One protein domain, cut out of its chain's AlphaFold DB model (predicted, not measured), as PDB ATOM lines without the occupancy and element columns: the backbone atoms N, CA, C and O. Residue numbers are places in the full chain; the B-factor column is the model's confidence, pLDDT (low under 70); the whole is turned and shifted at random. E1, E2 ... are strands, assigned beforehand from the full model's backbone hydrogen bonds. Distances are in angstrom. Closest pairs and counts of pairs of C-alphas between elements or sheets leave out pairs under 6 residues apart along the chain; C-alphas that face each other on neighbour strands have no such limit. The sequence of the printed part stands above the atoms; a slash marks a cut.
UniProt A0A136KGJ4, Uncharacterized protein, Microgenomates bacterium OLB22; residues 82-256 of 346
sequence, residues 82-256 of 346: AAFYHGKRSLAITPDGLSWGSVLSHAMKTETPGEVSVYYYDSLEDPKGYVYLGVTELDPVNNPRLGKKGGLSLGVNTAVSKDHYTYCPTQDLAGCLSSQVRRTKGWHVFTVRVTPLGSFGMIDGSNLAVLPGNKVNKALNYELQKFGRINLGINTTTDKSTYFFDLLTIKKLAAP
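AT A GLANCE: This is residues 82 to 256 of the 346 residues of an uncharacterized protein of Microgenomates bacterium OLB22 (UniProt A0A136KGJ4). Two antiparallel sheets of six strands each stand face to face as a sandwich, both strongly twisted, their strands only 12 degrees off one another. The hairpin E1 and E2 lies at one end of the longest axis, and the long loop of residues 137 to 150 at the other. The printed part has 175 residues with no named helix and twelve strands, E1 to E12 in chain order: an all-strand domain. The sheets run E1 E2 E12 E4 E9 E10 and E3 E11 E5 E6 E7 E8. The whole is compact, with a radius of gyration of the C-alphas of 15.2 A and spans of 42 by 38 by 30 A.

HOW THE PARTS SIT: Begin with the sheet that runs E1 at residues 82 to 85, E2 at 88 to 93, E12 at 243 to 252, E4 at 114 to 122, E9 at 186 to 194 and E10 at 200 to 203. Look for N 83 and O 90, 2.9 A apart, in the hairpin E1 and E2. E2 pairs with E12 over its residues 91 to 93, and N 93 is 2.8 A from O 243. Next come N 117 and O 249 at 2.9 A between E4 and E12, N 118 and O 190 at 2.9 A between E4 and E9, and N 191 and O 202 at 2.9 A between E9 and E10. The second sheet runs E3 at residues 101 to 112, E11 at 227 to 235, E5 at 130 to 136, E6 at 151 to 157, E7 at 164 to 168 and E8 at 177 to 182. N 106 and O 230 are 2.8 A apart between E3 and E11, and N 134 and O 231 are 2.8 A apart between E5 and E11. E5 to E8 form a meander, each strand the antiparallel neighbour of the one before: find N 133 and O 154 at 2.9 A, N 155 and O 166 at 2.9 A, and N 167 and O 177 at 2.8 A. Across the sandwich, the closest C-alphas of E6 and E10 are those of Leu 154 and Gly 201, 6.6 A apart. E1 is apart from E5.

IN THESE COORDINATES: Find C-alpha 82 at (3.697, 46.161, -20.254), where E1 begins. E3 spans 22.9 A and bends by 92 degrees at residue 109. E4 spans 25.0 A and E9 26.0 A. E12 spans 26.6 A, ending at C-alpha 252, (-17.049, 60.969, -13.005).

THE WHOLE: The C-alphas farthest apart are those of Gly 87 and Pro 144, at 47.4 A. The printed part has no cut. The links E5 to E6 and E10 to E11 are long, with 14 and 23 residues. Mean pLDDT of the printed part is 75.2; 57 residues are under 70, among them 95 to 104, 139 to 150 and 210 to 218.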
ATOM      1  N   ALA A  82       3.339  44.815 -19.824       54.97
ATOM      2  CA  ALA A  82       3.697  46.161 -20.254       54.97
ATOM      3  C   ALA A  82       4.662  46.065 -21.441       54.97
ATOM      4  O   ALA A  82       5.871  45.920 -21.264       54.97
ATOM      5  N   ALA A  83       4.131  46.165 -22.656       60.00
ATOM      6  CA  ALA A  83       4.933  46.204 -23.872       60.00
ATOM      7  C   ALA A  83       5.143  47.652 -24.319       60.00
ATOM      8  O   ALA A  83       4.230  48.470 -24.238       60.00
ATOM      9  N   PHE A  84       6.321  47.983 -24.843       65.19
ATOM     10  CA  PHE A  84       6.437  49.153 -25.708       65.19
ATOM     11  C   PHE A  84       5.944  48.760 -27.096       65.19
ATOM     12  O   PHE A  84       6.587  47.969 -27.783       65.19
ATOM     13  N   TYR A  85       4.805  49.306 -27.508       69.06
ATOM     14  CA  TYR A  85       4.213  49.037 -28.808       69.06
ATOM     15  C   TYR A  85       3.944  50.346 -29.542       69.06
ATOM     16  O   TYR A  85       3.287  51.250 -29.027       69.06
ATOM     17  N   HIS A  86       4.525  50.478 -30.739       73.38
ATOM     18  CA  HIS A  86       4.419  51.673 -31.587       73.38
ATOM     19  C   HIS A  86       4.556  53.003 -30.816       73.38
ATOM     20  O   HIS A  86       3.729  53.904 -30.940       73.38
ATOM     21  N   GLY A  87       5.611  53.107 -29.999       67.56
ATOM     22  CA  GLY A  87       5.971  54.332 -29.279       67.56
ATOM     23  C   GLY A  87       5.201  54.593 -27.981       67.56
ATOM     24  O   GLY A  87       5.478  55.598 -27.331       67.56
ATOM     25  N   LYS A  88       4.281  53.709 -27.568       70.38
ATOM     26  CA  LYS A  88       3.569  53.811 -26.285       70.38
ATOM     27  C   LYS A  88       3.829  52.597 -25.404       70.38
ATOM     28  O   LYS A  88       4.002  51.489 -25.906       70.38
ATOM     29  N   ARG A  89       3.844  52.799 -24.085       68.94
ATOM     30  CA  ARG A  89       3.837  51.697 -23.118       68.94
ATOM     31  C   ARG A  89       2.395  51.231 -22.967       68.94
ATOM     32  O   ARG A  89       1.577  51.955 -22.428       68.94
ATOM     33  N   SER A  90       2.102  50.041 -23.456       74.38
ATOM     34  CA  SER A  90       0.753  49.511 -23.608       74.38
ATOM     35  C   SER A  90       0.547  48.236 -22.802       74.38
ATOM     36  O   SER A  90       1.468  47.430 -22.670       74.38
ATOM     37  N   LEU A  91      -0.685  48.039 -22.349       76.56
ATOM     38  CA  LEU A  91      -1.198  46.769 -21.867       76.56
ATOM     39  C   LEU A  91      -1.414  45.822 -23.045       76.56
ATOM     40  O   LEU A  91      -2.248  46.091 -23.911       76.56
ATOM     41  N   ALA A  92      -0.683  44.715 -23.045       78.19
ATOM     42  CA  ALA A  92      -0.886  43.610 -23.967       78.19
ATOM     43  C   ALA A  92      -1.906  42.625 -23.377       78.19
ATOM     44  O   ALA A  92      -1.696  42.066 -22.306       78.19
ATOM     45  N   ILE A  93      -3.014  42.401 -24.079       75.38
ATOM     46  CA  ILE A  93      -4.064  41.459 -23.694       75.38
ATOM     47  C   ILE A  93      -4.059  40.303 -24.686       75.38
ATOM     48  O   ILE A  93      -4.392  40.492 -25.854       75.38
ATOM     49  N   THR A  94      -3.725  39.104 -24.215       74.06
ATOM     50  CA  THR A  94      -3.762  37.876 -25.020       74.06
ATOM     51  C   THR A  94      -4.816  36.932 -24.440       74.06
ATOM     52  O   THR A  94      -4.658  36.497 -23.300       74.06
ATOM     53  N   PRO A  95      -5.897  36.611 -25.174       67.69
ATOM     54  CA  PRO A  95      -6.882  35.635 -24.721       67.69
ATOM     55  C   PRO A  95      -6.244  34.248 -24.548       67.69
ATOM     56  O   PRO A  95      -5.435  33.815 -25.370       67.69
ATOM     57  N   ASP A  96      -6.641  33.513 -23.507       60.81
ATOM     58  CA  ASP A  96      -6.159  32.147 -23.241       60.81
ATOM     59  C   ASP A  96      -6.689  31.105 -24.252       60.81
ATOM     60  O   ASP A  96      -6.173  29.986 -24.353       60.81
ATOM     61  N   GLY A  97      -7.684  31.497 -25.054       57.28
ATOM     62  CA  GLY A  97      -8.347  30.677 -26.062       57.28
ATOM     63  C   GLY A  97      -9.331  29.656 -25.482       57.28
ATOM     64  O   GLY A  97      -9.778  28.785 -26.229       57.28
ATOM     65  N   LEU A  98      -9.653  29.731 -24.181       50.34
ATOM     66  CA  LEU A  98     -10.419  28.706 -23.463       50.34
ATOM     67  C   LEU A  98     -11.840  29.129 -23.050       50.34
ATOM     68  O   LEU A  98     -12.620  28.252 -22.682       50.34
ATOM     69  N   SER A  99     -12.228  30.412 -23.137       48.12
ATOM     70  CA  SER A  99     -13.529  30.857 -22.598       48.12
ATOM     71  C   SER A  99     -14.182  32.033 -23.334       48.12
ATOM     72  O   SER A  99     -13.516  32.891 -23.904       48.12
ATOM     73  N   TRP A 100     -15.514  32.087 -23.251       46.12
ATOM     74  CA  TRP A 100     -16.366  33.209 -23.651       46.12
ATOM     75  C   TRP A 100     -16.306  34.297 -22.563       46.12
ATOM     76  O   TRP A 100     -16.617  33.993 -21.412       46.12
ATOM     77  N   GLY A 101     -15.967  35.552 -22.888       53.28
ATOM     78  CA  GLY A 101     -16.086  36.654 -21.922       53.28
ATOM     79  C   GLY A 101     -15.122  37.829 -22.101       53.28
ATOM     80  O   GLY A 101     -14.335  37.898 -23.043       53.28
ATOM     81  N   SER A 102     -15.210  38.789 -21.178       52.88
ATOM     82  CA  SER A 102     -14.242  39.882 -21.032       52.88
ATOM     83  C   SER A 102     -12.884  39.322 -20.627       52.88
ATOM     84  O   SER A 102     -12.785  38.712 -19.565       52.88
ATOM     85  N   VAL A 103     -11.839  39.551 -21.428       60.25
ATOM     86  CA  VAL A 103     -10.479  39.110 -21.069       60.25
ATOM     87  C   VAL A 103      -9.936  39.917 -19.880       60.25
ATOM     88  O   VAL A 103      -9.207  39.384 -19.052       60.25
ATOM     89  N   LEU A 104     -10.368  41.173 -19.726       68.94
ATOM     90  CA  LEU A 104     -10.164  41.965 -18.514       68.94
ATOM     91  C   LEU A 104     -11.489  42.590 -18.068       68.94
ATOM     92  O   LEU A 104     -12.194  43.189 -18.877       68.94
ATOM     93  N   SER A 105     -11.819  42.493 -16.778       72.12
ATOM     94  CA  SER A 105     -13.001  43.125 -16.181       72.12
ATOM     95  C   SER A 105     -12.638  43.778 -14.850       72.12
ATOM     96  O   SER A 105     -12.088  43.125 -13.969       72.12
ATOM     97  N   HIS A 106     -13.020  45.039 -14.665       73.06
ATOM     98  CA  HIS A 106     -12.865  45.785 -13.420       73.06
ATOM     99  C   HIS A 106     -14.232  46.203 -12.883       73.06
ATOM    100  O   HIS A 106     -14.983  46.879 -13.584       73.06
ATOM    101  N   ALA A 107     -14.548  45.820 -11.647       71.50
ATOM    102  CA  ALA A 107     -15.747  46.260 -10.941       71.50
ATOM    103  C   ALA A 107     -15.427  47.467 -10.048       71.50
ATOM    104  O   ALA A 107     -14.484  47.447  -9.262       71.50
ATOM    105  N   MET A 108     -16.234  48.512 -10.159       74.56
ATOM    106  CA  MET A 108     -16.153  49.721  -9.352       74.56
ATOM    107  C   MET A 108     -16.782  49.496  -7.975       74.56
ATOM    108  O   MET A 108     -17.707  48.708  -7.816       74.56
ATOM    109  N   LYS A 109     -16.349  50.267  -6.972       75.62
ATOM    110  CA  LYS A 109     -16.963  50.236  -5.631       75.62
ATOM    111  C   LYS A 109     -18.420  50.715  -5.627       75.62
ATOM    112  O   LYS A 109     -19.202  50.327  -4.767       75.62
ATOM    113  N   THR A 110     -18.779  51.601  -6.553       75.44
ATOM    114  CA  THR A 110     -20.113  52.203  -6.641       75.44
ATOM    115  C   THR A 110     -20.421  52.521  -8.092       75.44
ATOM    116  O   THR A 110     -19.549  53.013  -8.811       75.44
ATOM    117  N   GLU A 111     -21.659  52.271  -8.510       81.75
ATOM    118  CA  GLU A 111     -22.116  52.651  -9.842       81.75
ATOM    119  C   GLU A 111     -22.236  54.167  -9.963       81.75
ATOM    120  O   GLU A 111     -22.862  54.828  -9.130       81.75
ATOM    121  N   THR A 112     -21.664  54.725 -11.026       79.69
ATOM    122  CA  THR A 112     -21.650  56.172 -11.252       79.69
ATOM    123  C   THR A 112     -21.982  56.493 -12.707       79.69
ATOM    124  O   THR A 112     -21.609  55.729 -13.600       79.69
ATOM    125  N   PRO A 113     -22.660  57.619 -12.992       84.44
ATOM    126  CA  PRO A 113     -22.549  58.230 -14.307       84.44
ATOM    127  C   PRO A 113     -21.109  58.722 -14.502       84.44
ATOM    128  O   PRO A 113     -20.408  59.074 -13.544       84.44
ATOM    129  N   GLY A 114     -20.646  58.739 -15.743       83.69
ATOM    130  CA  GLY A 114     -19.246  59.015 -16.016       83.69
ATOM    131  C   GLY A 114     -18.851  58.765 -17.456       83.69
ATOM    132  O   GLY A 114     -19.666  58.438 -18.311       83.69
ATOM    133  N   GLU A 115     -17.566  58.910 -17.702       86.81
ATOM    134  CA  GLU A 115     -16.914  58.635 -18.963       86.81
ATOM    135  C   GLU A 115     -15.760  57.668 -18.723       86.81
ATOM    136  O   GLU A 115     -15.018  57.805 -17.748       86.81
ATOM    137  N   VAL A 116     -15.629  56.692 -19.613       88.88
ATOM    138  CA  VAL A 116     -14.513  55.752 -19.650       88.88
ATOM    139  C   VAL A 116     -13.875  55.868 -21.017       88.88
ATOM    140  O   VAL A 116     -14.562  55.660 -22.015       88.88
ATOM    141  N   SER A 117     -12.585  56.172 -21.073       88.75
ATOM    142  CA  SER A 117     -11.835  56.226 -22.324       88.75
ATOM    143  C   SER A 117     -10.577  55.377 -22.260       88.75
ATOM    144  O   SER A 117      -9.977  55.219 -21.202       88.75
ATOM    145  N   VAL A 118     -10.188  54.794 -23.388       89.06
ATOM    146  CA  VAL A 118      -8.964  54.000 -23.524       89.06
ATOM    147  C   VAL A 118      -8.413  54.174 -24.933       89.06
ATOM    148  O   VAL A 118      -9.176  54.281 -25.895       89.06
ATOM    149  N   TYR A 119      -7.091  54.182 -25.071       89.19
ATOM    150  CA  TYR A 119      -6.456  54.027 -26.371       89.19
ATOM    151  C   TYR A 119      -6.415  52.550 -26.741       89.19
ATOM    152  O   TYR A 119      -5.984  51.722 -25.947       89.19
ATOM    153  N   TYR A 120      -6.814  52.232 -27.961       91.44
ATOM    154  CA  TYR A 120      -6.676  50.920 -28.574       91.44
ATOM    155  C   TYR A 120      -5.792  51.047 -29.812       91.44
ATOM    156  O   TYR A 120      -5.951  51.992 -30.587       91.44
ATOM    157  N   TYR A 121      -4.855  50.121 -30.000       90.38
ATOM    158  CA  TYR A 121      -4.098  50.054 -31.244       90.38
ATOM    159  C   TYR A 121      -4.779  49.113 -32.235       90.38
ATOM    160  O   TYR A 121      -4.874  47.909 -31.992       90.38
ATOM    161  N   ASP A 122      -5.184  49.651 -33.381       92.06
ATOM    162  CA  ASP A 122      -5.723  48.872 -34.489       92.06
ATOM    163  C   ASP A 122      -4.599  48.527 -35.477       92.06
ATOM    164  O   ASP A 122      -3.999  49.401 -36.109       92.06
ATOM    165  N   SER A 123      -4.289  47.236 -35.607       88.19
ATOM    166  CA  SER A 123      -3.299  46.735 -36.567       88.19
ATOM    167  C   SER A 123      -3.850  46.614 -37.992       88.19
ATOM    168  O   SER A 123      -3.069  46.369 -38.914       88.19
ATOM    169  N   LEU A 124      -5.165  46.804 -38.175       87.75
ATOM    170  CA  LEU A 124      -5.966  46.446 -39.353       87.75
ATOM    171  C   LEU A 124      -6.037  44.951 -39.657       87.75
ATOM    172  O   LEU A 124      -6.707  44.558 -40.613       87.75
ATOM    173  N   GLU A 125      -5.399  44.113 -38.846       82.19
ATOM    174  CA  GLU A 125      -5.604  42.677 -38.947       82.19
ATOM    175  C   GLU A 125      -7.062  42.366 -38.603       82.19
ATOM    176  O   GLU A 125      -7.730  43.106 -37.869       82.19
ATOM    177  N   ASP A 126      -7.590  41.318 -39.224       71.38
ATOM    178  CA  ASP A 126      -8.921  40.812 -38.927       71.38
ATOM    179  C   ASP A 126      -8.816  40.015 -37.623       71.38
ATOM    180  O   ASP A 126      -8.279  38.899 -37.664       71.38
ATOM    181  N   PRO A 127      -9.241  40.560 -36.463       66.12
ATOM    182  CA  PRO A 127      -9.297  39.741 -35.268       66.12
ATOM    183  C   PRO A 127     -10.271  38.611 -35.576       66.12
ATOM    184  O   PRO A 127     -11.406  38.860 -35.987       66.12
ATOM    185  N   LYS A 128      -9.868  37.355 -35.373       61.69
ATOM    186  CA  LYS A 128     -10.796  36.225 -35.529       61.69
ATOM    187  C   LYS A 128     -11.710  36.148 -34.306       61.69
ATOM    188  O   LYS A 128     -11.826  35.087 -33.714       61.69
ATOM    189  N   GLY A 129     -12.330  37.275 -33.945       65.25
ATOM    190  CA  GLY A 129     -13.136  37.523 -32.762       65.25
ATOM    191  C   GLY A 129     -13.537  38.984 -32.610       65.25
ATOM    192  O   GLY A 129     -13.560  39.746 -33.576       65.25
ATOM    193  N   TYR A 130     -13.901  39.357 -31.385       75.31
ATOM    194  CA  TYR A 130     -14.310  40.718 -31.063       75.31
ATOM    195  C   TYR A 130     -13.336  41.333 -30.071       75.31
ATOM    196  O   TYR A 130     -12.829  40.657 -29.177       75.31
ATOM    197  N   VAL A 131     -13.081  42.626 -30.231       80.38
ATOM    198  CA  VAL A 131     -12.248  43.394 -29.309       80.38
ATOM    199  C   VAL A 131     -13.011  44.640 -28.957       80.38
ATOM    200  O   VAL A 131     -13.257  45.477 -29.818       80.38
ATOM    201  N   TYR A 132     -13.391  44.764 -27.694       84.44
ATOM    202  CA  TYR A 132     -14.223  45.863 -27.241       84.44
ATOM    203  C   TYR A 132     -13.655  46.522 -25.990       84.44
ATOM    204  O   TYR A 132     -13.160  45.835 -25.093       84.44
ATOM    205  N   LEU A 133     -13.820  47.843 -25.915       87.75
ATOM    206  CA  LEU A 133     -14.106  48.522 -24.657       87.75
ATOM    207  C   LEU A 133     -15.600  48.342 -24.384       87.75
ATOM    208  O   LEU A 133     -16.422  48.667 -25.241       87.75
ATOM    209  N   GLY A 134     -15.962  47.854 -23.202       87.25
ATOM    210  CA  GLY A 134     -17.350  47.751 -22.769       87.25
ATOM    211  C   GLY A 134     -17.547  48.226 -21.340       87.25
ATOM    212  O   GLY A 134     -16.675  48.057 -20.496       87.25
ATOM    213  N   VAL A 135     -18.720  48.772 -21.043       86.81
ATOM    214  CA  VAL A 135     -19.134  49.105 -19.677       86.81
ATOM    215  C   VAL A 135     -20.498  48.498 -19.377       86.81
ATOM    216  O   VAL A 135     -21.344  48.379 -20.267       86.81
ATOM    217  N   THR A 136     -20.710  48.095 -18.129       83.38
ATOM    218  CA  THR A 136     -21.971  47.504 -17.658       83.38
ATOM    219  C   THR A 136     -22.262  47.949 -16.229       83.38
ATOM    220  O   THR A 136     -21.381  48.454 -15.532       83.38
ATOM    221  N   GLU A 137     -23.483  47.724 -15.762       80.94
ATOM    222  CA  GLU A 137     -23.841  47.772 -14.336       80.94
ATOM    223  C   GLU A 137     -23.097  46.677 -13.523       80.94
ATOM    224  O   GLU A 137     -22.519  45.742 -14.097       80.94
ATOM    225  N   LEU A 138     -23.059  46.809 -12.188       70.81
ATOM    226  CA  LEU A 138     -22.396  45.891 -11.245       70.81
ATOM    227  C   LEU A 138     -23.086  44.525 -11.175       70.81
ATOM    228  O   LEU A 138     -22.392  43.501 -11.195       70.81
ATOM    229  N   ASP A 139     -24.423  44.520 -11.111       62.38
ATOM    230  CA  ASP A 139     -25.259  43.318 -11.010       62.38
ATOM    231  C   ASP A 139     -26.143  43.136 -12.258       62.38
ATOM    232  O   ASP A 139     -27.345  43.427 -12.263       62.38
ATOM    233  N   PRO A 140     -25.572  42.585 -13.342       51.44
ATOM    234  CA  PRO A 140     -26.333  42.208 -14.508       51.44
ATOM    235  C   PRO A 140     -27.139  40.916 -14.298       51.44
ATOM    236  O   PRO A 140     -27.590  40.336 -15.280       51.44
ATOM    237  N   VAL A 141     -27.408  40.432 -13.075       45.06
ATOM    238  CA  VAL A 141     -28.172  39.185 -12.842       45.06
ATOM    239  C   VAL A 141     -29.457  39.397 -12.019       45.06
ATOM    240  O   VAL A 141     -30.473  38.823 -12.406       45.06
ATOM    241  N   ASN A 142     -29.549  40.375 -11.110       37.38
ATOM    242  CA  ASN A 142     -30.673  40.421 -10.147       37.38
ATOM    243  C   ASN A 142     -31.652  41.614 -10.187       37.38
ATOM    244  O   ASN A 142     -32.394  41.788  -9.224       37.38
ATOM    245  N   ASN A 143     -31.740  42.423 -11.251       39.62
ATOM    246  CA  ASN A 143     -32.812  43.433 -11.354       39.62
ATOM    247  C   ASN A 143     -34.065  42.885 -12.087       39.62
ATOM    248  O   ASN A 143     -34.045  42.791 -13.315       39.62
ATOM    249  N   PRO A 144     -35.164  42.537 -11.385       36.81
ATOM    250  CA  PRO A 144     -36.368  41.955 -11.987       36.81
ATOM    251  C   PRO A 144     -37.255  42.962 -12.742       36.81
ATOM    252  O   PRO A 144     -38.257  42.554 -13.324       36.81
ATOM    253  N   ARG A 145     -36.929  44.266 -12.746       38.28
ATOM    254  CA  ARG A 145     -37.714  45.291 -13.467       38.28
ATOM    255  C   ARG A 145     -37.260  45.532 -14.912       38.28
ATOM    256  O   ARG A 145     -37.982  46.195 -15.648       38.28
ATOM    257  N   LEU A 146     -36.110  44.999 -15.332       40.69
ATOM    258  CA  LEU A 146     -35.541  45.217 -16.667       40.69
ATOM    259  C   LEU A 146     -34.988  43.895 -17.215       40.69
ATOM    260  O   LEU A 146     -33.932  43.418 -16.810       40.69
ATOM    261  N   GLY A 147     -35.730  43.276 -18.133       35.16
ATOM    262  CA  GLY A 147     -35.463  41.934 -18.658       35.16
ATOM    263  C   GLY A 147     -34.205  41.756 -19.520       35.16
ATOM    264  O   GLY A 147     -34.025  40.666 -20.054       35.16
ATOM    265  N   LYS A 148     -33.337  42.761 -19.683       45.38
ATOM    266  CA  LYS A 148     -32.033  42.691 -20.374       45.38
ATOM    267  C   LYS A 148     -31.167  43.811 -19.788       45.38
ATOM    268  O   LYS A 148     -31.641  44.937 -19.735       45.38
ATOM    269  N   LYS A 149     -29.972  43.533 -19.253       52.44
ATOM    270  CA  LYS A 149     -29.207  44.568 -18.535       52.44
ATOM    271  C   LYS A 149     -28.434  45.500 -19.452       52.44
ATOM    272  O   LYS A 149     -27.861  45.079 -20.458       52.44
ATOM    273  N   GLY A 150     -28.419  46.766 -19.037       57.41
ATOM    274  CA  GLY A 150     -27.737  47.868 -19.689       57.41
ATOM    275  C   GLY A 150     -26.236  47.617 -19.754       57.41
ATOM    276  O   GLY A 150     -25.546  47.435 -18.750       57.41
ATOM    277  N   GLY A 151     -25.720  47.609 -20.968       79.81
ATOM    278  CA  GLY A 151     -24.299  47.660 -21.236       79.81
ATOM    279  C   GLY A 151     -24.089  48.265 -22.604       79.81
ATOM    280  O   GLY A 151     -25.003  48.304 -23.427       79.81
ATOM    281  N   LEU A 152     -22.895  48.786 -22.806       86.88
ATOM    282  CA  LEU A 152     -22.529  49.480 -24.022       86.88
ATOM    283  C   LEU A 152     -21.085  49.136 -24.334       86.88
ATOM    284  O   LEU A 152     -20.239  49.166 -23.438       86.88
ATOM    285  N   SER A 153     -20.802  48.810 -25.590       88.88
ATOM    286  CA  SER A 153     -19.444  48.538 -26.041       88.88
ATOM    287  C   SER A 153     -19.135  49.140 -27.406       88.88
ATOM    288  O   SER A 153     -20.022  49.379 -28.223       88.88
ATOM    289  N   LEU A 154     -17.854  49.407 -27.656       91.12
ATOM    290  CA  LEU A 154     -17.334  49.808 -28.960       91.12
ATOM    291  C   LEU A 154     -15.932  49.252 -29.195       91.12
ATOM    292  O   LEU A 154     -15.184  48.997 -28.248       91.12
ATOM    293  N   GLY A 155     -15.613  48.989 -30.458       91.38
ATOM    294  CA  GLY A 155     -14.354  48.363 -30.842       91.38
ATOM    295  C   GLY A 155     -14.410  47.702 -32.212       91.38
ATOM    296  O   GLY A 155     -14.984  48.262 -33.140       91.38
ATOM    297  N   VAL A 156     -13.800  46.529 -32.367       89.69
ATOM    298  CA  VAL A 156     -13.669  45.834 -33.654       89.69
ATOM    299  C   VAL A 156     -14.492  44.549 -33.648       89.69
ATOM    300  O   VAL A 156     -14.331  43.690 -32.783       89.69
ATOM    301  N   ASN A 157     -15.363  44.423 -34.648       86.19
ATOM    302  CA  ASN A 157     -16.076  43.194 -34.975       86.19
ATOM    303  C   ASN A 157     -16.312  43.148 -36.485       86.19
ATOM    304  O   ASN A 157     -17.212  43.809 -37.013       86.19
ATOM    305  N   THR A 158     -15.505  42.339 -37.161       84.31
ATOM    306  CA  THR A 158     -15.472  42.228 -38.621       84.31
ATOM    307  C   THR A 158     -16.646  41.453 -39.210       84.31
ATOM    308  O   THR A 158     -16.905  41.573 -40.409       84.31
ATOM    309  N   ALA A 159     -17.421  40.742 -38.378       83.00
ATOM    310  CA  ALA A 159     -18.709  40.182 -38.778       83.00
ATOM    311  C   ALA A 159     -19.781  41.274 -38.966       83.00
ATOM    312  O   ALA A 159     -20.685  41.101 -39.778       83.00
ATOM    313  N   VAL A 160     -19.669  42.405 -38.254       85.06
ATOM    314  CA  VAL A 160     -20.549  43.577 -38.431       85.06
ATOM    315  C   VAL A 160     -20.004  44.512 -39.507       85.06
ATOM    316  O   VAL A 160     -20.749  44.953 -40.383       85.06
ATOM    317  N   SER A 161     -18.710  44.838 -39.459       88.12
ATOM    318  CA  SER A 161     -18.069  45.670 -40.477       88.12
ATOM    319  C   SER A 161     -16.571  45.405 -40.552       88.12
ATOM    320  O   SER A 161     -15.873  45.478 -39.547       88.12
ATOM    321  N   LYS A 162     -16.063  45.131 -41.757       89.19
ATOM    322  CA  LYS A 162     -14.623  44.922 -41.982       89.19
ATOM    323  C   LYS A 162     -13.826  46.226 -41.948       89.19
ATOM    324  O   LYS A 162     -12.723  46.251 -41.409       89.19
ATOM    325  N   ASP A 163     -14.419  47.295 -42.478       91.38
ATOM    326  CA  ASP A 163     -13.727  48.561 -42.754       91.38
ATOM    327  C   ASP A 163     -14.023  49.667 -41.732       91.38
ATOM    328  O   ASP A 163     -13.382  50.716 -41.765       91.38
ATOM    329  N   HIS A 164     -14.982  49.460 -40.828       92.69
ATOM    330  CA  HIS A 164     -15.376  50.434 -39.807       92.69
ATOM    331  C   HIS A 164     -15.377  49.793 -38.424       92.69
ATOM    332  O   HIS A 164     -15.562  48.583 -38.294       92.69
ATOM    333  N   TYR A 165     -15.213  50.611 -37.387       93.38
ATOM    334  CA  TYR A 165     -15.415  50.151 -36.018       93.38
ATOM    335  C   TYR A 165     -16.880  49.784 -35.776       93.38
ATOM    336  O   TYR A 165     -17.795  50.269 -36.453       93.38
ATOM    337  N   THR A 166     -17.101  48.963 -34.764       90.75
ATOM    338  CA  THR A 166     -18.401  48.452 -34.355       90.75
ATOM    339  C   THR A 166     -18.806  49.060 -33.020       90.75
ATOM    340  O   THR A 166     -17.982  49.243 -32.126       90.75
ATOM    341  N   TYR A 167     -20.092  49.359 -32.889       90.12
ATOM    342  CA  TYR A 167     -20.699  49.937 -31.703       90.12
ATOM    343  C   TYR A 167     -21.934  49.137 -31.305       90.12
ATOM    344  O   TYR A 167     -22.860  48.987 -32.097       90.12
ATOM    345  N   CYS A 168     -21.957  48.636 -30.080       87.00
ATOM    346  CA  CYS A 168     -23.060  47.875 -29.521       87.00
ATOM    347  C   CYS A 168     -23.710  48.731 -28.424       87.00
ATOM    348  O   CYS A 168     -23.198  48.799 -27.303       87.00
ATOM    349  N   PRO A 169     -24.817  49.425 -28.739       81.69
ATOM    350  CA  PRO A 169     -25.515  50.278 -27.784       81.69
ATOM    351  C   PRO A 169     -26.203  49.466 -26.685       81.69
ATOM    352  O   PRO A 169     -26.650  50.044 -25.709       81.69
ATOM    353  N   THR A 170     -26.301  48.144 -26.809       76.88
ATOM    354  CA  THR A 170     -26.826  47.244 -25.779       76.88
ATOM    355  C   THR A 170     -25.860  46.073 -25.577       76.88
ATOM    356  O   THR A 170     -24.955  45.862 -26.386       76.88
ATOM    357  N   GLN A 171     -26.057  45.269 -24.523       66.88
ATOM    358  CA  GLN A 171     -25.306  44.014 -24.342       66.88
ATOM    359  C   GLN A 171     -25.610  42.953 -25.412       66.88
ATOM    360  O   GLN A 171     -24.903  41.950 -25.494       66.88
ATOM    361  N   ASP A 172     -26.663  43.135 -26.212       66.06
ATOM    362  CA  ASP A 172     -27.014  42.191 -27.264       66.06
ATOM    363  C   ASP A 172     -26.083  42.383 -28.467       66.06
ATOM    364  O   ASP A 172     -26.172  43.381 -29.187       66.06
ATOM    365  N   LEU A 173     -25.206  41.406 -28.710       61.06
ATOM    366  CA  LEU A 173     -24.288  41.426 -29.849       61.06
ATOM    367  C   LEU A 173     -25.024  41.416 -31.204       61.06
ATOM    368  O   LEU A 173     -24.459  41.862 -32.203       61.06
ATOM    369  N   ALA A 174     -26.289  40.974 -31.257       64.25
ATOM    370  CA  ALA A 174     -27.119  41.092 -32.458       64.25
ATOM    371  C   ALA A 174     -27.571  42.542 -32.730       64.25
ATOM    372  O   ALA A 174     -27.983  42.867 -33.844       64.25
ATOM    373  N   GLY A 175     -27.495  43.421 -31.725       73.50
ATOM    374  CA  GLY A 175     -27.821  44.845 -31.811       73.50
ATOM    375  C   GLY A 175     -26.651  45.744 -32.218       73.50
ATOM    376  O   GLY A 175     -26.824  46.962 -32.264       73.50
ATOM    377  N   CYS A 176     -25.474  45.178 -32.499       83.94
ATOM    378  CA  CYS A 176     -24.293  45.944 -32.879       83.94
ATOM    379  C   CYS A 176     -24.450  46.618 -34.252       83.94
ATOM    380  O   CYS A 176     -25.005  46.067 -35.202       83.94
ATOM    381  N   LEU A 177     -23.913  47.828 -34.353       86.69
ATOM    382  CA  LEU A 177     -24.000  48.726 -35.495       86.69
ATOM    383  C   LEU A 177     -22.596  49.007 -36.032       86.69
ATOM    384  O   LEU A 177     -21.639  49.131 -35.268       86.69
ATOM    385  N   SER A 178     -22.478  49.194 -37.345       90.19
ATOM    386  CA  SER A 178     -21.293  49.840 -37.911       90.19
ATOM    387  C   SER A 178     -21.281  51.313 -37.494       90.19
ATOM    388  O   SER A 178     -22.243  52.040 -37.753       90.19
ATOM    389  N   SER A 179     -20.190  51.753 -36.867       88.00
ATOM    390  CA  SER A 179     -20.022  53.119 -36.349       88.00
ATOM    391  C   SER A 179     -19.876  54.190 -37.435       88.00
ATOM    392  O   SER A 179     -19.870  55.370 -37.111       88.00
ATOM    393  N   GLN A 180     -19.703  53.803 -38.706       87.38
ATOM    394  CA  GLN A 180     -19.291  54.693 -39.806       87.38
ATOM    395  C   GLN A 180     -17.929  55.387 -39.599       87.38
ATOM    396  O   GLN A 180     -17.469  56.099 -40.488       87.38
ATOM    397  N   VAL A 181     -17.231  55.129 -38.488       90.12
ATOM    398  CA  VAL A 181     -15.845  55.552 -38.279       90.12
ATOM    399  C   VAL A 181     -14.936  54.495 -38.887       90.12
ATOM    400  O   VAL A 181     -14.944  53.333 -38.470       90.12
ATOM    401  N   ARG A 182     -14.207  54.883 -39.934       93.19
ATOM    402  CA  ARG A 182     -13.349  53.974 -40.694       93.19
ATOM    403  C   ARG A 182     -12.184  53.508 -39.825       93.19
ATOM    404  O   ARG A 182     -11.561  54.317 -39.145       93.19
ATOM    405  N   ARG A 183     -11.863  52.218 -39.897       94.31
ATOM    406  CA  ARG A 183     -10.656  51.668 -39.279       94.31
ATOM    407  C   ARG A 183      -9.427  52.215 -39.988       94.31
ATOM    408  O   ARG A 183      -9.345  52.193 -41.220       94.31
ATOM    409  N   THR A 184      -8.450  52.654 -39.211       95.12
ATOM    410  CA  THR A 184      -7.119  52.992 -39.713       95.12
ATOM    411  C   THR A 184      -6.067  52.328 -38.844       95.12
ATOM    412  O   THR A 184      -6.342  51.934 -37.718       95.12
ATOM    413  N   LYS A 185      -4.862  52.151 -39.385       94.31
ATOM    414  CA  LYS A 185      -3.767  51.589 -38.603       94.31
ATOM    415  C   LYS A 185      -3.260  52.638 -37.622       94.31
ATOM    416  O   LYS A 185      -2.856  53.715 -38.063       94.31
ATOM    417  N   GLY A 186      -3.195  52.303 -36.338       93.56
ATOM    418  CA  GLY A 186      -2.639  53.193 -35.325       93.56
ATOM    419  C   GLY A 186      -3.419  53.212 -34.019       93.56
ATOM    420  O   GLY A 186      -4.234  52.339 -33.740       93.56
ATOM    421  N   TRP A 187      -3.112  54.215 -33.200       91.38
ATOM    422  CA  TRP A 187      -3.751  54.437 -31.908       91.38
ATOM    423  C   TRP A 187      -5.049  55.225 -32.069       91.38
ATOM    424  O   TRP A 187      -5.022  56.346 -32.570       91.38
ATOM    425  N   HIS A 188      -6.133  54.667 -31.542       94.69
ATOM    426  CA  HIS A 188      -7.477  55.232 -31.577       94.69
ATOM    427  C   HIS A 188      -8.041  55.354 -30.169       94.69
ATOM    428  O   HIS A 188      -7.793  54.490 -29.328       94.69
ATOM    429  N   VAL A 189      -8.791  56.418 -29.895       92.56
ATOM    430  CA  VAL A 189      -9.439  56.615 -28.594       92.56
ATOM    431  C   VAL A 189     -10.860  56.102 -28.660       92.56
ATOM    432  O   VAL A 189     -11.700  56.642 -29.378       92.56
ATOM    433  N   PHE A 190     -11.148  55.102 -27.840       94.88
ATOM    434  CA  PHE A 190     -12.498  54.623 -27.596       94.88
ATOM    435  C   PHE A 190     -13.010  55.231 -26.309       94.88
ATOM    436  O   PHE A 190     -12.354  55.129 -25.277       94.88
ATOM    437  N   THR A 191     -14.182  55.857 -26.365       92.31
ATOM    438  CA  THR A 191     -14.809  56.471 -25.198       92.31
ATOM    439  C   THR A 191     -16.249  56.013 -25.063       92.31
ATOM    440  O   THR A 191     -17.019  56.079 -26.017       92.31
ATOM    441  N   VAL A 192     -16.637  55.588 -23.866       91.88
ATOM    442  CA  VAL A 192     -18.033  55.409 -23.482       91.88
ATOM    443  C   VAL A 192     -18.425  56.524 -22.539       91.88
ATOM    444  O   VAL A 192     -17.756  56.753 -21.533       91.88
ATOM    445  N   ARG A 193     -19.550  57.170 -22.827       88.75
ATOM    446  CA  ARG A 193     -20.144  58.162 -21.947       88.75
ATOM    447  C   ARG A 193     -21.481  57.667 -21.429       88.75
ATOM    448  O   ARG A 193     -22.390  57.370 -22.203       88.75
ATOM    449  N   VAL A 194     -21.583  57.595 -20.107       86.94
ATOM    450  CA  VAL A 194     -22.741  57.091 -19.379       86.94
ATOM    451  C   VAL A 194     -23.431  58.222 -18.642       86.94
ATOM    452  O   VAL A 194     -22.846  58.834 -17.747       86.94
ATOM    453  N   THR A 195     -24.684  58.489 -19.005       79.81
ATOM    454  CA  THR A 195     -25.475  59.564 -18.399       79.81
ATOM    455  C   THR A 195     -26.853  59.059 -17.980       79.81
ATOM    456  O   THR A 195     -27.386  58.150 -18.619       79.81
ATOM    457  N   PRO A 196     -27.515  59.694 -16.995       71.44
ATOM    458  CA  PRO A 196     -28.880  59.323 -16.600       71.44
ATOM    459  C   PRO A 196     -29.944  59.490 -17.697       71.44
ATOM    460  O   PRO A 196     -31.115  59.147 -17.517       71.44
ATOM    461  N   LEU A 197     -29.573  60.087 -18.828       68.69
ATOM    462  CA  LEU A 197     -30.512  60.548 -19.838       68.69
ATOM    463  C   LEU A 197     -30.243  59.951 -21.223       68.69
ATOM    464  O   LEU A 197     -31.013  60.210 -22.144       68.69
ATOM    465  N   GLY A 198     -29.204  59.127 -21.343       77.31
ATOM    466  CA  GLY A 198     -28.799  58.469 -22.575       77.31
ATOM    467  C   GLY A 198     -27.286  58.298 -22.618       77.31
ATOM    468  O   GLY A 198     -26.532  59.257 -22.435       77.31
ATOM    469  N   SER A 199     -26.853  57.074 -22.863       84.81
ATOM    470  CA  SER A 199     -25.451  56.677 -22.910       84.81
ATOM    471  C   SER A 199     -25.050  56.323 -24.333       84.81
ATOM    472  O   SER A 199     -25.854  55.781 -25.094       84.81
ATOM    473  N   PHE A 200     -23.822  56.671 -24.710       87.88
ATOM    474  CA  PHE A 200     -23.334  56.525 -26.081       87.88
ATOM    475  C   PHE A 200     -21.816  56.323 -26.144       87.88
ATOM    476  O   PHE A 200     -21.088  56.595 -25.188       87.88
ATOM    477  N   GLY A 201     -21.348  55.825 -27.288       89.88
ATOM    478  CA  GLY A 201     -19.929  55.690 -27.608       89.88
ATOM    479  C   GLY A 201     -19.380  56.872 -28.410       89.88
ATOM    480  O   GLY A 201     -20.124  57.580 -29.087       89.88
ATOM    481  N   MET A 202     -18.064  57.056 -28.368       91.31
ATOM    482  CA  MET A 202     -17.309  57.954 -29.239       91.31
ATOM    483  C   MET A 202     -16.009  57.278 -29.678       91.31
ATOM    484  O   MET A 202     -15.393  56.558 -28.885       91.31
ATOM    485  N   ILE A 203     -15.588  57.523 -30.920       92.38
ATOM    486  CA  ILE A 203     -14.314  57.033 -31.472       92.38
ATOM    487  C   ILE A 203     -13.571  58.214 -32.078       92.38
ATOM    488  O   ILE A 203     -14.110  58.876 -32.961       92.38
ATOM    489  N   ASP A 204     -12.371  58.506 -31.576       89.44
ATOM    490  CA  ASP A 204     -11.566  59.670 -31.982       89.44
ATOM    491  C   ASP A 204     -12.364  60.986 -31.969       89.44
ATOM    492  O   ASP A 204     -12.281  61.811 -32.875       89.44
ATOM    493  N   GLY A 205     -13.214  61.152 -30.953       81.69
ATOM    494  CA  GLY A 205     -14.111  62.304 -30.815       81.69
ATOM    495  C   GLY A 205     -15.388  62.243 -31.664       81.69
ATOM    496  O   GLY A 205     -16.312  63.009 -31.406       81.69
ATOM    497  N   SER A 206     -15.505  61.306 -32.611       84.44
ATOM    498  CA  SER A 206     -16.726  61.120 -33.407       84.44
ATOM    499  C   SER A 206     -17.850  60.561 -32.540       84.44
ATOM    500  O   SER A 206     -17.745  59.449 -32.016       84.44
ATOM    501  N   ASN A 207     -18.935  61.322 -32.391       83.25
ATOM    502  CA  ASN A 207     -20.059  60.972 -31.531       83.25
ATOM    503  C   ASN A 207     -20.995  59.945 -32.186       83.25
ATOM    504  O   ASN A 207     -21.614  60.215 -33.213       83.25
ATOM    505  N   LEU A 208     -21.146  58.774 -31.560       83.00
ATOM    506  CA  LEU A 208     -21.952  57.675 -32.101       83.00
ATOM    507  C   LEU A 208     -23.428  57.730 -31.684       83.00
ATOM    508  O   LEU A 208     -24.197  56.861 -32.087       83.00
ATOM    509  N   ALA A 209     -23.866  58.739 -30.923       76.38
ATOM    510  CA  ALA A 209     -25.284  58.953 -30.619       76.38
ATOM    511  C   ALA A 209     -26.118  59.229 -31.885       76.38
ATOM    512  O   ALA A 209     -27.326  58.981 -31.903       76.38
ATOM    513  N   VAL A 210     -25.478  59.729 -32.949       66.62
ATOM    514  CA  VAL A 210     -26.117  60.058 -34.227       66.62
ATOM    515  C   VAL A 210     -25.340  59.411 -35.367       66.62
ATOM    516  O   VAL A 210     -24.491  60.022 -36.004       66.62
ATOM    517  N   LEU A 211     -25.647  58.146 -35.642       65.19
ATOM    518  CA  LEU A 211     -25.108  57.455 -36.810       65.19
ATOM    519  C   LEU A 211     -25.944  57.799 -38.060       65.19
ATOM    520  O   LEU A 211     -27.163  57.588 -38.040       65.19
ATOM    521  N   PRO A 212     -25.337  58.290 -39.158       55.88
ATOM    522  CA  PRO A 212     -26.044  58.528 -40.416       55.88
ATOM    523  C   PRO A 212     -26.800  57.279 -40.886       55.88
ATOM    524  O   PRO A 212     -26.269  56.171 -40.869       55.88
ATOM    525  N   GLY A 213     -28.068  57.439 -41.277       55.31
ATOM    526  CA  GLY A 213     -28.923  56.329 -41.718       55.31
ATOM    527  C   GLY A 213     -29.518  55.466 -40.595       55.31
ATOM    528  O   GLY A 213     -30.431  54.682 -40.857       55.31
ATOM    529  N   ASN A 214     -29.094  55.644 -39.341       52.56
ATOM    530  CA  ASN A 214     -29.740  55.016 -38.194       52.56
ATOM    531  C   ASN A 214     -30.843  55.916 -37.635       52.56
ATOM    532  O   ASN A 214     -30.680  57.122 -37.448       52.56
ATOM    533  N   LYS A 215     -31.993  55.317 -37.315       51.62
ATOM    534  CA  LYS A 215     -32.998  56.006 -36.501       51.62
ATOM    535  C   LYS A 215     -32.346  56.304 -35.148       51.62
ATOM    536  O   LYS A 215     -31.880  55.375 -34.494       51.62
ATOM    537  N   VAL A 216     -32.351  57.575 -34.748       48.00
ATOM    538  CA  VAL A 216     -31.699  58.127 -33.540       48.00
ATOM    539  C   VAL A 216     -31.977  57.307 -32.261       48.00
ATOM    540  O   VAL A 216     -31.161  57.268 -31.351       48.00
ATOM    541  N   ASN A 217     -33.073  56.543 -32.223       55.88
ATOM    542  CA  ASN A 217     -33.424  55.676 -31.097       55.88
ATOM    543  C   ASN A 217     -32.577  54.402 -30.941       55.88
ATOM    544  O   ASN A 217     -32.632  53.806 -29.876       55.88
ATOM    545  N   LYS A 218     -31.841  53.942 -31.963       67.12
ATOM    546  CA  LYS A 218     -31.071  52.688 -31.846       67.12
ATOM    547  C   LYS A 218     -29.660  52.880 -31.308       67.12
ATOM    548  O   LYS A 218     -29.117  51.939 -30.755       67.12
ATOM    549  N   ALA A 219     -29.066  54.056 -31.496       74.50
ATOM    550  CA  ALA A 219     -27.673  54.301 -31.139       74.50
ATOM    551  C   ALA A 219     -27.500  54.870 -29.717       74.50
ATOM    552  O   ALA A 219     -26.413  54.795 -29.154       74.50
ATOM    553  N   LEU A 220     -28.561  55.404 -29.111       79.62
ATOM    554  CA  LEU A 220     -28.564  55.818 -27.709       79.62
ATOM    555  C   LEU A 220     -29.033  54.674 -26.809       79.62
ATOM    556  O   LEU A 220     -30.080  54.076 -27.055       79.62
ATOM    557  N   ASN A 221     -28.284  54.410 -25.739       80.31
ATOM    558  CA  ASN A 221     -28.692  53.495 -24.681       80.31
ATOM    559  C   ASN A 221     -29.343  54.278 -23.536       80.31
ATOM    560  O   ASN A 221     -28.657  54.944 -22.764       80.31
ATOM    561  N   TYR A 222     -30.665  54.192 -23.410       76.44
ATOM    562  CA  TYR A 222     -31.405  54.851 -22.325       76.44
ATOM    563  C   TYR A 222     -31.506  54.012 -21.042       76.44
ATOM    564  O   TYR A 222     -31.929  54.529 -20.005       76.44
ATOM    565  N   GLU A 223     -31.136  52.734 -21.119       76.75
ATOM    566  CA  GLU A 223     -31.211  51.776 -20.016       76.75
ATOM    567  C   GLU A 223     -29.970  51.868 -19.124       76.75
ATOM    568  O   GLU A 223     -30.085  51.865 -17.904       76.75
ATOM    569  N   LEU A 224     -28.785  52.024 -19.721       80.62
ATOM    570  CA  LEU A 224     -27.535  52.206 -18.991       80.62
ATOM    571  C   LEU A 224     -27.422  53.657 -18.509       80.62
ATOM    572  O   LEU A 224     -27.032  54.530 -19.275       80.62
ATOM    573  N   GLN A 225     -27.739  53.923 -17.245       81.25
ATOM    574  CA  GLN A 225     -27.682  55.277 -16.663       81.25
ATOM    575  C   GLN A 225     -26.472  55.504 -15.757       81.25
ATOM    576  O   GLN A 225     -26.075  56.641 -15.487       81.25
ATOM    577  N   LYS A 226     -25.896  54.404 -15.280       83.00
ATOM    578  CA  LYS A 226     -24.692  54.334 -14.461       83.00
ATOM    579  C   LYS A 226     -23.924  53.099 -14.898       83.00
ATOM    580  O   LYS A 226     -24.519  52.157 -15.407       83.00
ATOM    581  N   PHE A 227     -22.615  53.099 -14.706       84.75
ATOM    582  CA  PHE A 227     -21.820  51.897 -14.901       84.75
ATOM    583  C   PHE A 227     -21.086  51.558 -13.618       84.75
ATOM    584  O   PHE A 227     -20.723  52.420 -12.817       84.75
ATOM    585  N   GLY A 228     -20.916  50.261 -13.446       78.94
ATOM    586  CA  GLY A 228     -20.278  49.632 -12.313       78.94
ATOM    587  C   GLY A 228     -19.129  48.726 -12.711       78.94
ATOM    588  O   GLY A 228     -18.369  48.291 -11.857       78.94
ATOM    589  N   ARG A 229     -18.990  48.415 -13.998       81.19
ATOM    590  CA  ARG A 229     -17.979  47.500 -14.504       81.19
ATOM    591  C   ARG A 229     -17.431  47.995 -15.831       81.19
ATOM    592  O   ARG A 229     -18.193  48.448 -16.681       81.19
ATOM    593  N   ILE A 230     -16.122  47.871 -16.001       83.56
ATOM    594  CA  ILE A 230     -15.387  48.158 -17.234       83.56
ATOM    595  C   ILE A 230     -14.795  46.848 -17.730       83.56
ATOM    596  O   ILE A 230     -14.249  46.080 -16.945       83.56
ATOM    597  N   ASN A 231     -14.899  46.593 -19.023       79.25
ATOM    598  CA  ASN A 231     -14.462  45.375 -19.676       79.25
ATOM    599  C   ASN A 231     -13.556  45.739 -20.855       79.25
ATOM    600  O   ASN A 231     -13.949  46.557 -21.687       79.25
ATOM    601  N   LEU A 232     -12.379  45.122 -20.946       79.81
ATOM    602  CA  LEU A 232     -11.482  45.234 -22.096       79.81
ATOM    603  C   LEU A 232     -11.275  43.860 -22.732       79.81
ATOM    604  O   LEU A 232     -11.207  42.841 -22.042       79.81
ATOM    605  N   GLY A 233     -11.177  43.846 -24.060       69.62
ATOM    606  CA  GLY A 233     -10.909  42.629 -24.821       69.62
ATOM    607  C   GLY A 233     -12.027  41.594 -24.695       69.62
ATOM    608  O   GLY A 233     -11.739  40.427 -24.484       69.62
ATOM    609  N   ILE A 234     -13.300  42.001 -24.763       62.03
ATOM    610  CA  ILE A 234     -14.437  41.063 -24.771       62.03
ATOM    611  C   ILE A 234     -14.343  40.162 -26.001       62.03
ATOM    612  O   ILE A 234     -14.709  40.594 -27.091       62.03
ATOM    613  N   ASN A 235     -13.889  38.925 -25.809       56.16
ATOM    614  CA  ASN A 235     -13.668  37.966 -26.880       56.16
ATOM    615  C   ASN A 235     -14.633  36.775 -26.735       56.16
ATOM    616  O   ASN A 235     -14.814  36.215 -25.655       56.16
ATOM    617  N   THR A 236     -15.271  36.379 -27.836       54.94
ATOM    618  CA  THR A 236     -16.128  35.180 -27.908       54.94
ATOM    619  C   THR A 236     -15.491  34.074 -28.748       54.94
ATOM    620  O   THR A 236     -16.199  33.220 -29.279       54.94
ATOM    621  N   THR A 237     -14.175  34.120 -28.963       56.12
ATOM    622  CA  THR A 237     -13.484  33.240 -29.914       56.12
ATOM    623  C   THR A 237     -12.226  32.617 -29.330       56.12
ATOM    624  O   THR A 237     -11.661  33.102 -28.355       56.12
ATOM    625  N   THR A 238     -11.781  31.536 -29.969       56.91
ATOM    626  CA  THR A 238     -10.550  30.800 -29.651       56.91
ATOM    627  C   THR A 238      -9.283  31.483 -30.179       56.91
ATOM    628  O   THR A 238      -8.206  30.884 -30.141       56.91
ATOM    629  N   ASP A 239      -9.395  32.712 -30.696       63.53
ATOM    630  CA  ASP A 239      -8.257  33.478 -31.191       63.53
ATOM    631  C   ASP A 239      -7.317  33.883 -30.045       63.53
ATOM    632  O   ASP A 239      -7.760  34.339 -28.990       63.53
ATOM    633  N   LYS A 240      -6.013  33.726 -30.285       68.06
ATOM    634  CA  LYS A 240      -4.919  34.045 -29.355       68.06
ATOM    635  C   LYS A 240      -4.153  35.302 -29.773       68.06
ATOM    636  O   LYS A 240      -3.032  35.511 -29.319       68.06
ATOM    637  N   SER A 241      -4.721  36.110 -30.666       74.38
ATOM    638  CA  SER A 241      -4.148  37.402 -31.045       74.38
ATOM    639  C   SER A 241      -4.000  38.315 -29.825       74.38
ATOM    640  O   SER A 241      -4.901  38.411 -28.991       74.38
ATOM    641  N   THR A 242      -2.857  38.993 -29.729       79.06
ATOM    642  CA  THR A 242      -2.585  39.981 -28.681       79.06
ATOM    643  C   THR A 242      -3.126  41.347 -29.088       79.06
ATOM    644  O   THR A 242      -2.859  41.833 -30.186       79.06
ATOM    645  N   TYR A 243      -3.844  41.995 -28.177       81.06
ATOM    646  CA  TYR A 243      -4.415  43.328 -28.356       81.06
ATOM    647  C   TYR A 243      -3.731  44.332 -27.439       81.06
ATOM    648  O   TYR A 243      -3.378  43.994 -26.313       81.06
ATOM    649  N   PHE A 244      -3.572  45.573 -27.896       84.19
ATOM    650  CA  PHE A 244      -2.828  46.589 -27.158       84.19
ATOM    651  C   PHE A 244      -3.729  47.750 -26.756       84.19
ATOM    652  O   PHE A 244      -4.377  48.369 -27.605       84.19
ATOM    653  N   PHE A 245      -3.732  48.051 -25.459       84.94
ATOM    654  CA  PHE A 245      -4.475  49.156 -24.865       84.94
ATOM    655  C   PHE A 245      -3.540  50.096 -24.112       84.94
ATOM    656  O   PHE A 245      -2.526  49.666 -23.572       84.94
ATOM    657  N   ASP A 246      -3.878  51.377 -24.042       83.44
ATOM    658  CA  ASP A 246      -3.114  52.355 -23.270       83.44
ATOM    659  C   ASP A 246      -4.034  53.416 -22.649       83.44
ATOM    660  O   ASP A 246      -5.149  53.644 -23.117       83.44
ATOM    661  N   LEU A 247      -3.557  54.051 -21.577       80.06
ATOM    662  CA  LEU A 247      -4.152  55.209 -20.908       80.06
ATOM    663  C   LEU A 247      -5.670  55.081 -20.674       80.06
ATOM    664  O   LEU A 247      -6.466  55.899 -21.140       80.06
ATOM    665  N   LEU A 248      -6.073  54.047 -19.927       82.94
ATOM    666  CA  LEU A 248      -7.445  53.928 -19.433       82.94
ATOM    667  C   LEU A 248      -7.739  55.079 -18.462       82.94
ATOM    668  O   LEU A 248      -7.104  55.197 -17.416       82.94
ATOM    669  N   THR A 249      -8.727  55.903 -18.795       80.94
ATOM    670  CA  THR A 249      -9.157  57.052 -17.998       80.94
ATOM    671  C   THR A 249     -10.616  56.890 -17.595       80.94
ATOM    672  O   THR A 249     -11.453  56.469 -18.394       80.94
ATOM    673  N   ILE A 250     -10.930  57.244 -16.349       83.06
ATOM    674  CA  ILE A 250     -12.292  57.239 -15.816       83.06
ATOM    675  C   ILE A 250     -12.581  58.627 -15.256       83.06
ATOM    676  O   ILE A 250     -11.917  59.079 -14.324       83.06
ATOM    677  N   LYS A 251     -13.597  59.296 -15.798       79.94
ATOM    678  CA  LYS A 251     -14.048  60.610 -15.339       79.94
ATOM    679  C   LYS A 251     -15.467  60.501 -14.807       79.94
ATOM    680  O   LYS A 251     -16.380  60.121 -15.532       79.94
ATOM    681  N   LYS A 252     -15.687  60.864 -13.545       75.69
ATOM    682  CA  LYS A 252     -17.049  60.969 -13.005       75.69
ATOM    683  C   LYS A 252     -17.746  62.177 -13.621       75.69
ATOM    684  O   LYS A 252     -17.154  63.250 -13.725       75.69
ATOM    685  N   LEU A 253     -18.999  61.999 -14.023       68.69
ATOM    686  CA  LEU A 253     -19.849  63.120 -14.404       68.69
ATOM    687  C   LEU A 253     -20.569  63.622 -13.155       68.69
ATOM    688  O   LEU A 253     -20.994  62.824 -12.319       68.69
ATOM    689  N   ALA A 254     -20.694  64.944 -13.036       63.81
ATOM    690  CA  ALA A 254     -21.528  65.537 -12.004       63.81
ATOM    691  C   ALA A 254     -22.957  64.990 -12.134       63.81
ATOM    692  O   ALA A 254     -23.444  64.753 -13.246       63.81
ATOM    693  N   ALA A 255     -23.618  64.774 -10.998       56.91
ATOM    694  CA  ALA A 255     -25.020  64.397 -11.010       56.91
ATOM    695  C   ALA A 255     -25.815  65.494 -11.740       56.91
ATOM    696  O   ALA A 255     -25.583  66.678 -11.476       56.91
ATOM    697  N   PRO A 256     -26.722  65.138 -12.667       55.22
ATOM    698  CA  PRO A 256     -27.604  66.137 -13.231       55.22
ATOM    699  C   PRO A 256     -28.462  66.727 -12.100       55.22
ATOM    700  O   PRO A 256     -28.821  66.005 -11.166       55.22
TER     701      PRO A 256